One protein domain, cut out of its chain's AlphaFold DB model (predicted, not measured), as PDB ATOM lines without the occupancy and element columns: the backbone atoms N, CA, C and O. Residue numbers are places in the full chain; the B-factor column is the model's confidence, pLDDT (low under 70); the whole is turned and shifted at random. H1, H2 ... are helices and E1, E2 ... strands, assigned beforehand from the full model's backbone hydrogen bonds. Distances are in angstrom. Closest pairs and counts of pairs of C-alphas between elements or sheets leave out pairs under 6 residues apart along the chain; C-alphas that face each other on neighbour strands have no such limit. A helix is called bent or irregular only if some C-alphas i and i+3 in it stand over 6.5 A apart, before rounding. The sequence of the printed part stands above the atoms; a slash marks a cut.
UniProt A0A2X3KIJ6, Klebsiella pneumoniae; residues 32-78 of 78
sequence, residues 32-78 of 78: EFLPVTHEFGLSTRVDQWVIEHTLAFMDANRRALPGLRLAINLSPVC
ATOM      1  N   GLU A  32      20.703  17.824 -32.574       91.88
ATOM      2  CA  GLU A  32      19.751  18.927 -32.433       91.88
ATOM      3  C   GLU A  32      20.436  20.292 -32.532       91.88
ATOM      4  O   GLU A  32      19.883  21.211 -33.129       91.88
ATOM      5  N   PHE A  33      21.656  20.431 -32.001       91.38
ATOM      6  CA  PHE A  33      22.348  21.724 -31.953       91.38
ATOM      7  C   PHE A  33      23.520  21.853 -32.932       91.38
ATOM      8  O   PHE A  33      23.885  22.973 -33.285       91.38
ATOM      9  N   LEU A  34      24.117  20.756 -33.412       91.12
ATOM     10  CA  LEU A  34      25.246  20.832 -34.345       91.12
ATOM     11  C   LEU A  34      24.905  21.549 -35.662       91.12
ATOM     12  O   LEU A  34      25.721  22.379 -36.073       91.12
ATOM     13  N   PRO A  35      23.732  21.333 -36.301       92.12
ATOM     14  CA  PRO A  35      23.358  22.085 -37.500       92.12
ATOM     15  C   PRO A  35      23.371  23.599 -37.267       92.12
ATOM     16  O   PRO A  35      23.919  24.341 -38.077       92.12
ATOM     17  N   VAL A  36      22.868  24.036 -36.109       91.88
ATOM     18  CA  VAL A  36      22.879  25.441 -35.682       91.88
ATOM     19  C   VAL A  36      24.318  25.914 -35.481       91.88
ATOM     20  O   VAL A  36      24.727  26.924 -36.044       91.88
ATOM     21  N   THR A  37      25.148  25.168 -34.746       91.31
ATOM     22  CA  THR A  37      26.552  25.572 -34.544       91.31
ATOM     23  C   THR A  37      27.320  25.707 -35.857       91.31
ATOM     24  O   THR A  37      28.166  26.588 -35.967       91.31
ATOM     25  N   HIS A  38      27.000  24.889 -36.858       90.75
ATOM     26  CA  HIS A  38      27.595  24.982 -38.183       90.75
ATOM     27  C   HIS A  38      27.086  26.211 -38.951       90.75
ATOM     28  O   HIS A  38      27.891  26.984 -39.463       90.75
ATOM     29  N   GLU A  39      25.770  26.441 -38.984       92.56
ATOM     30  CA  GLU A  39      25.153  27.598 -39.654       92.56
ATOM     31  C   GLU A  39      25.684  28.939 -39.125       92.56
ATOM     32  O   GLU A  39      25.931  29.865 -39.896       92.56
ATOM     33  N   PHE A  40      25.933  29.024 -37.818       93.44
ATOM     34  CA  PHE A  40      26.440  30.233 -37.166       93.44
ATOM     35  C   PHE A  40      27.976  30.304 -37.075       93.44
ATOM     36  O   PHE A  40      28.505  31.206 -36.422       93.44
ATOM     37  N   GLY A  41      28.717  29.378 -37.698       91.50
ATOM     38  CA  GLY A  41      30.188  29.384 -37.689       91.50
ATOM     39  C   GLY A  41      30.814  29.141 -36.307       91.50
ATOM     40  O   GLY A  41      31.925  29.585 -36.025       91.50
ATOM     41  N   LEU A  42      30.094  28.454 -35.420       93.31
ATOM     42  CA  LEU A  42      30.494  28.149 -34.045       93.31
ATOM     43  C   LEU A  42      31.151  26.770 -33.890       93.31
ATOM     44  O   LEU A  42      31.672  26.491 -32.811       93.31
ATOM     45  N   SER A  43      31.163  25.922 -34.924       92.75
ATOM     46  CA  SER A  43      31.712  24.556 -34.861       92.75
ATOM     47  C   SER A  43      33.129  24.505 -34.281       92.75
ATOM     48  O   SER A  43      33.356  23.807 -33.298       92.75
ATOM     49  N   THR A  44      34.053  25.338 -34.773       93.56
ATOM     50  CA  THR A  44      35.431  25.425 -34.248       93.56
ATOM     51  C   THR A  44      35.478  25.777 -32.761       93.56
ATOM     52  O   THR A  44      36.297  25.250 -32.011       93.56
ATOM     53  N   ARG A  45      34.589  26.669 -32.310       93.75
ATOM     54  CA  ARG A  45      34.529  27.093 -30.907       93.75
ATOM     55  C   ARG A  45      34.002  25.973 -30.012       93.75
ATOM     56  O   ARG A  45      34.497  25.805 -28.901       93.75
ATOM     57  N   VAL A  46      33.019  25.213 -30.491       93.38
ATOM     58  CA  VAL A  46      32.501  24.033 -29.788       93.38
ATOM     59  C   VAL A  46      33.573  22.950 -29.709       93.38
ATOM     60  O   VAL A  46      33.821  22.428 -28.625       93.38
ATOM     61  N   ASP A  47      34.264  22.667 -30.812       94.38
ATOM     62  CA  ASP A  47      35.352  21.689 -30.854       94.38
ATOM     63  C   ASP A  47      36.474  22.051 -29.870       94.38
ATOM     64  O   ASP A  47      36.912  21.211 -29.080       94.38
ATOM     65  N   GLN A  48      36.901  23.319 -29.852       96.00
ATOM     66  CA  GLN A  48      37.904  23.799 -28.901       96.00
ATOM     67  C   GLN A  48      37.429  23.635 -27.451       96.00
ATOM     68  O   GLN A  48      38.176  23.126 -26.614       96.00
ATOM     69  N   TRP A  49      36.177  23.993 -27.164       95.88
ATOM     70  CA  TRP A  49      35.591  23.802 -25.840       95.88
ATOM     71  C   TRP A  49      35.610  22.321 -25.425       95.88
ATOM     72  O   TRP A  49      36.028  22.005 -24.309       95.88
ATOM     73  N   VAL A  50      35.249  21.393 -26.322       96.50
ATOM     74  CA  VAL A  50      35.288  19.942 -26.055       96.50
ATOM     75  C   VAL A  50      36.711  19.468 -25.757       96.50
ATOM     76  O   VAL A  50      36.910  18.704 -24.808       96.50
ATOM     77  N   ILE A  51      37.703  19.923 -26.528       97.25
ATOM     78  CA  ILE A  51      39.116  19.572 -26.324       97.25
ATOM     79  C   ILE A  51      39.581  20.038 -24.941       97.25
ATOM     80  O   ILE A  51      40.098  19.232 -24.164       97.25
ATOM     81  N   GLU A  52      39.359  21.311 -24.609       98.25
ATOM     82  CA  GLU A  52      39.785  21.908 -23.340       98.25
ATOM     83  C   GLU A  52      39.182  21.175 -22.136       98.25
ATOM     84  O   GLU A  52      39.902  20.797 -21.210       98.25
ATOM     85  N   HIS A  53      37.878  20.889 -22.173       97.50
ATOM     86  CA  HIS A  53      37.189  20.203 -21.077       97.50
ATOM     87  C   HIS A  53      37.616  18.739 -20.958       97.50
ATOM     88  O   HIS A  53      37.750  18.220 -19.847       97.50
ATOM     89  N   THR A  54      37.883  18.074 -22.083       97.50
ATOM     90  CA  THR A  54      38.389  16.696 -22.081       97.50
ATOM     91  C   THR A  54      39.783  16.632 -21.461       97.50
ATOM     92  O   THR A  54      40.033  15.794 -20.594       97.50
ATOM     93  N   LEU A  55      40.683  17.542 -21.843       97.81
ATOM     94  CA  LEU A  55      42.035  17.606 -21.287       97.81
ATOM     95  C   LEU A  55      42.029  17.974 -19.800       97.81
ATOM     96  O   LEU A  55      42.736  17.339 -19.018       97.81
ATOM     97  N   ALA A  56      41.196  18.934 -19.389       98.12
ATOM     98  CA  ALA A  56      41.030  19.292 -17.981       98.12
ATOM     99  C   ALA A  56      40.531  18.100 -17.147       98.12
ATOM    100  O   ALA A  56      41.061  17.823 -16.068       98.12
ATOM    101  N   PHE A  57      39.563  17.338 -17.668       97.25
ATOM    102  CA  PHE A  57      39.099  16.108 -17.028       97.25
ATOM    103  C   PHE A  57      40.223  15.069 -16.904       97.25
ATOM    104  O   PHE A  57      40.375  14.453 -15.846       97.25
ATOM    105  N   MET A  58      41.024  14.875 -17.955       97.06
ATOM    106  CA  MET A  58      42.157  13.946 -17.923       97.06
ATOM    107  C   MET A  58      43.200  14.356 -16.881       97.06
ATOM    108  O   MET A  58      43.654  13.500 -16.124       97.06
ATOM    109  N   ASP A  59      43.550  15.642 -16.792       97.75
ATOM    110  CA  ASP A  59      44.516  16.130 -15.803       97.75
ATOM    111  C   ASP A  59      44.012  15.934 -14.367       97.75
ATOM    112  O   ASP A  59      44.717  15.358 -13.532       97.75
ATOM    113  N   ALA A  60      42.751  16.296 -14.105       97.88
ATOM    114  CA  ALA A  60      42.124  16.125 -12.796       97.88
ATOM    115  C   ALA A  60      42.080  14.651 -12.347       97.88
ATOM    116  O   ALA A  60      42.197  14.356 -11.156       97.88
ATOM    117  N   ASN A  61      41.959  13.712 -13.291       97.06
ATOM    118  CA  ASN A  61      41.798  12.285 -13.005       97.06
ATOM    119  C   ASN A  61      43.057  11.442 -13.259       97.06
ATOM    120  O   ASN A  61      43.028  10.234 -13.027       97.06
ATOM    121  N   ARG A  62      44.183  12.039 -13.669       95.69
ATOM    122  CA  ARG A  62      45.388  11.313 -14.124       95.69
ATOM    123  C   ARG A  62      45.953  10.290 -13.133       95.69
ATOM    124  O   ARG A  62      46.574   9.317 -13.544       95.69
ATOM    125  N   ARG A  63      45.758  10.508 -11.824       97.00
ATOM    126  CA  ARG A  63      46.187   9.575 -10.763       97.00
ATOM    127  C   ARG A  63      45.205   8.421 -10.557       97.00
ATOM    128  O   ARG A  63      45.640   7.307 -10.300       97.00
ATOM    129  N   ALA A  64      43.904   8.699 -10.636       97.38
ATOM    130  CA  ALA A  64      42.848   7.715 -10.405       97.38
ATOM    131  C   ALA A  64      42.589   6.842 -11.642       97.38
ATOM    132  O   ALA A  64      42.253   5.668 -11.513       97.38
ATOM    133  N   LEU A  65      42.774   7.411 -12.835       95.00
ATOM    134  CA  LEU A  65      42.554   6.770 -14.131       95.00
ATOM    135  C   LEU A  65      43.841   6.823 -14.977       95.00
ATOM    136  O   LEU A  65      43.884   7.504 -16.007       95.00
ATOM    137  N   PRO A  66      44.921   6.140 -14.553       93.56
ATOM    138  CA  PRO A  66      46.162   6.123 -15.314       93.56
ATOM    139  C   PRO A  66      45.943   5.459 -16.680       93.56
ATOM    140  O   PRO A  66      45.300   4.416 -16.786       93.56
ATOM    141  N   GLY A  67      46.481   6.069 -17.739       91.94
ATOM    142  CA  GLY A  67      46.337   5.554 -19.104       91.94
ATOM    143  C   GLY A  67      44.926   5.692 -19.689       91.94
ATOM    144  O   GLY A  67      44.602   4.986 -20.645       91.94
ATOM    145  N   LEU A  68      44.085   6.575 -19.133       94.44
ATOM    146  CA  LEU A  68      42.766   6.878 -19.684       94.44
ATOM    147  C   LEU A  68      42.875   7.290 -21.157       94.44
ATOM    148  O   LEU A  68      43.594   8.223 -21.514       94.44
ATOM    149  N   ARG A  69      42.111   6.602 -22.004       95.38
ATOM    150  CA  ARG A  69      41.970   6.902 -23.427       95.38
ATOM    151  C   ARG A  69      40.550   7.370 -23.695       95.38
ATOM    152  O   ARG A  69      39.594   6.673 -23.344       95.38
ATOM    153  N   LEU A  70      40.441   8.531 -24.331       97.00
ATOM    154  CA  LEU A  70      39.181   9.136 -24.733       97.00
ATOM    155  C   LEU A  70      39.201   9.395 -26.239       97.00
ATOM    156  O   LEU A  70      40.210   9.845 -26.779       97.00
ATOM    157  N   ALA A  71      38.095   9.087 -26.905       96.94
ATOM    158  CA  ALA A  71      37.799   9.532 -28.256       96.94
ATOM    159  C   ALA A  71      36.861  10.738 -28.169       96.94
ATOM    160  O   ALA A  71      35.923  10.735 -27.372       96.94
ATOM    161  N   ILE A  72      37.121  11.759 -28.975       96.12
ATOM    162  CA  ILE A  72      36.265  12.937 -29.109       96.12
ATOM    163  C   ILE A  72      35.872  13.081 -30.576       96.12
ATOM    164  O   ILE A  72      36.649  12.721 -31.462       96.12
ATOM    165  N   ASN A  73      34.677  13.606 -30.820       93.25
ATOM    166  CA  ASN A  73      34.239  13.973 -32.158       93.25
ATOM    167  C   ASN A  73      34.631  15.422 -32.424       93.25
ATOM    168  O   ASN A  73      34.453  16.268 -31.551       93.25
ATOM    169  N   LEU A  74      35.156  15.682 -33.618       92.00
ATOM    170  CA  LEU A  74      35.475  17.021 -34.095       92.00
ATOM    171  C   LEU A  74      34.691  17.275 -35.372       92.00
ATOM    172  O   LEU A  74      34.466  16.357 -36.170       92.00
ATOM    173  N   SER A  75      34.275  18.517 -35.549       89.06
ATOM    174  CA  SER A  75      33.566  18.946 -36.741       89.06
ATOM    175  C   SER A  75      34.524  18.934 -37.942       89.06
ATOM    176  O   SER A  75      35.724  19.183 -37.783       89.06
ATOM    177  N   PRO A  76      34.041  18.639 -39.163       82.50
ATOM    178  CA  PRO A  76      34.835  18.856 -40.365       82.50
ATOM    179  C   PRO A  76      35.277  20.319 -40.428       82.50
ATOM    180  O   PRO A  76      34.509  21.214 -40.076       82.50
ATOM    181  N   VAL A  77      36.504  20.564 -40.884       66.81
ATOM    182  CA  VAL A  77      36.968  21.930 -41.149       66.81
ATOM    183  C   VAL A  77      36.118  22.486 -42.296       66.81
ATOM    184  O   VAL A  77      36.084  21.866 -43.361       66.81
ATOM    185  N   CYS A  78      35.389  23.581 -42.050       56.62
ATOM    186  CA  CYS A  78      34.628  24.302 -43.075       56.62
ATOM    187  C   CYS A  78      35.551  24.877 -44.157       56.62
ATOM    188  O   CYS A  78      36.642  25.378 -43.794       56.62
TER     189      CYS A  78
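This is residues 32 to 78 of the 78 residues of a protein of Klebsiella pneumoniae (UniProt A0A2X3KIJ6). One long helix, H2, makes the length of this model, and after it the chain turns round and comes back beside the helix as an extended stretch that holds the short strand E1. At the beginning of H2 a short helix, H1, turns off at a corner, while residues 59 to 65, at the other end, stand free. The printed part has 47 residues with two named helices and one named strand, in the order H1, H2, E1; there is no sheet, and the class is mostly helix. The whole is loose, with a radius of gyration of the C-alphas of 13.3 A, and a rod in outline, spanning 40 by 19 by 14 A.

Begin with H2, residues 43 to 61, and look first at its side toward E1, residues 70 to 72. The closest C-alphas of these two are those of Val 50 and Ile 72, 7.7 A apart, and 2 pairs of C-alphas are within 8 A. Their centres are 10.2 A apart. E1 pairs with no named strand. Now go to the beginning of H2, where H1, residues 32 to 39, only just touches it, with 3 pairs of C-alphas within 8 A, and only at the corner by their link. H2 touches H1 with residues 43 to 46 alone; the closest C-alphas of the two helices are those of Thr 37 and Ser 43, 5.3 A apart. The two helices run opposite ways at a steep tilt of 55 degrees, though the line of H1 is a rough one. H1 and E1 are apart. In H2 every O i to N i+4 pair is within hydrogen-bond range; in H1 it is 3 of 4.

Find C-alpha 43 at (31.712, 24.556, -34.861); from there H2 runs 27.0 A to C-alpha 61 at (41.798, 12.285, -13.005). Then look at E1, which runs 6.5 A from C-alpha 70 at (39.181, 9.136, -24.733) to C-alpha 72 at (36.265, 12.937, -29.109). H1 measures 12.5 A from its first to its last C-alpha, and it is irregular, but only just: C-alphas 32 and 35 are 7.0 A apart.

The two C-alphas farthest apart are those of Glu 39 and Arg 63, at 40.0 A. The link from H1 to H2, 3 residues, is tight, and the link from H2 to E1, 8 residues, is short. The printed part has no cut and ends at Cys 78, the chain's last residue. The mean pLDDT of the printed part is 93.0; look for low confidence at residues 77 to 78, which are under 70.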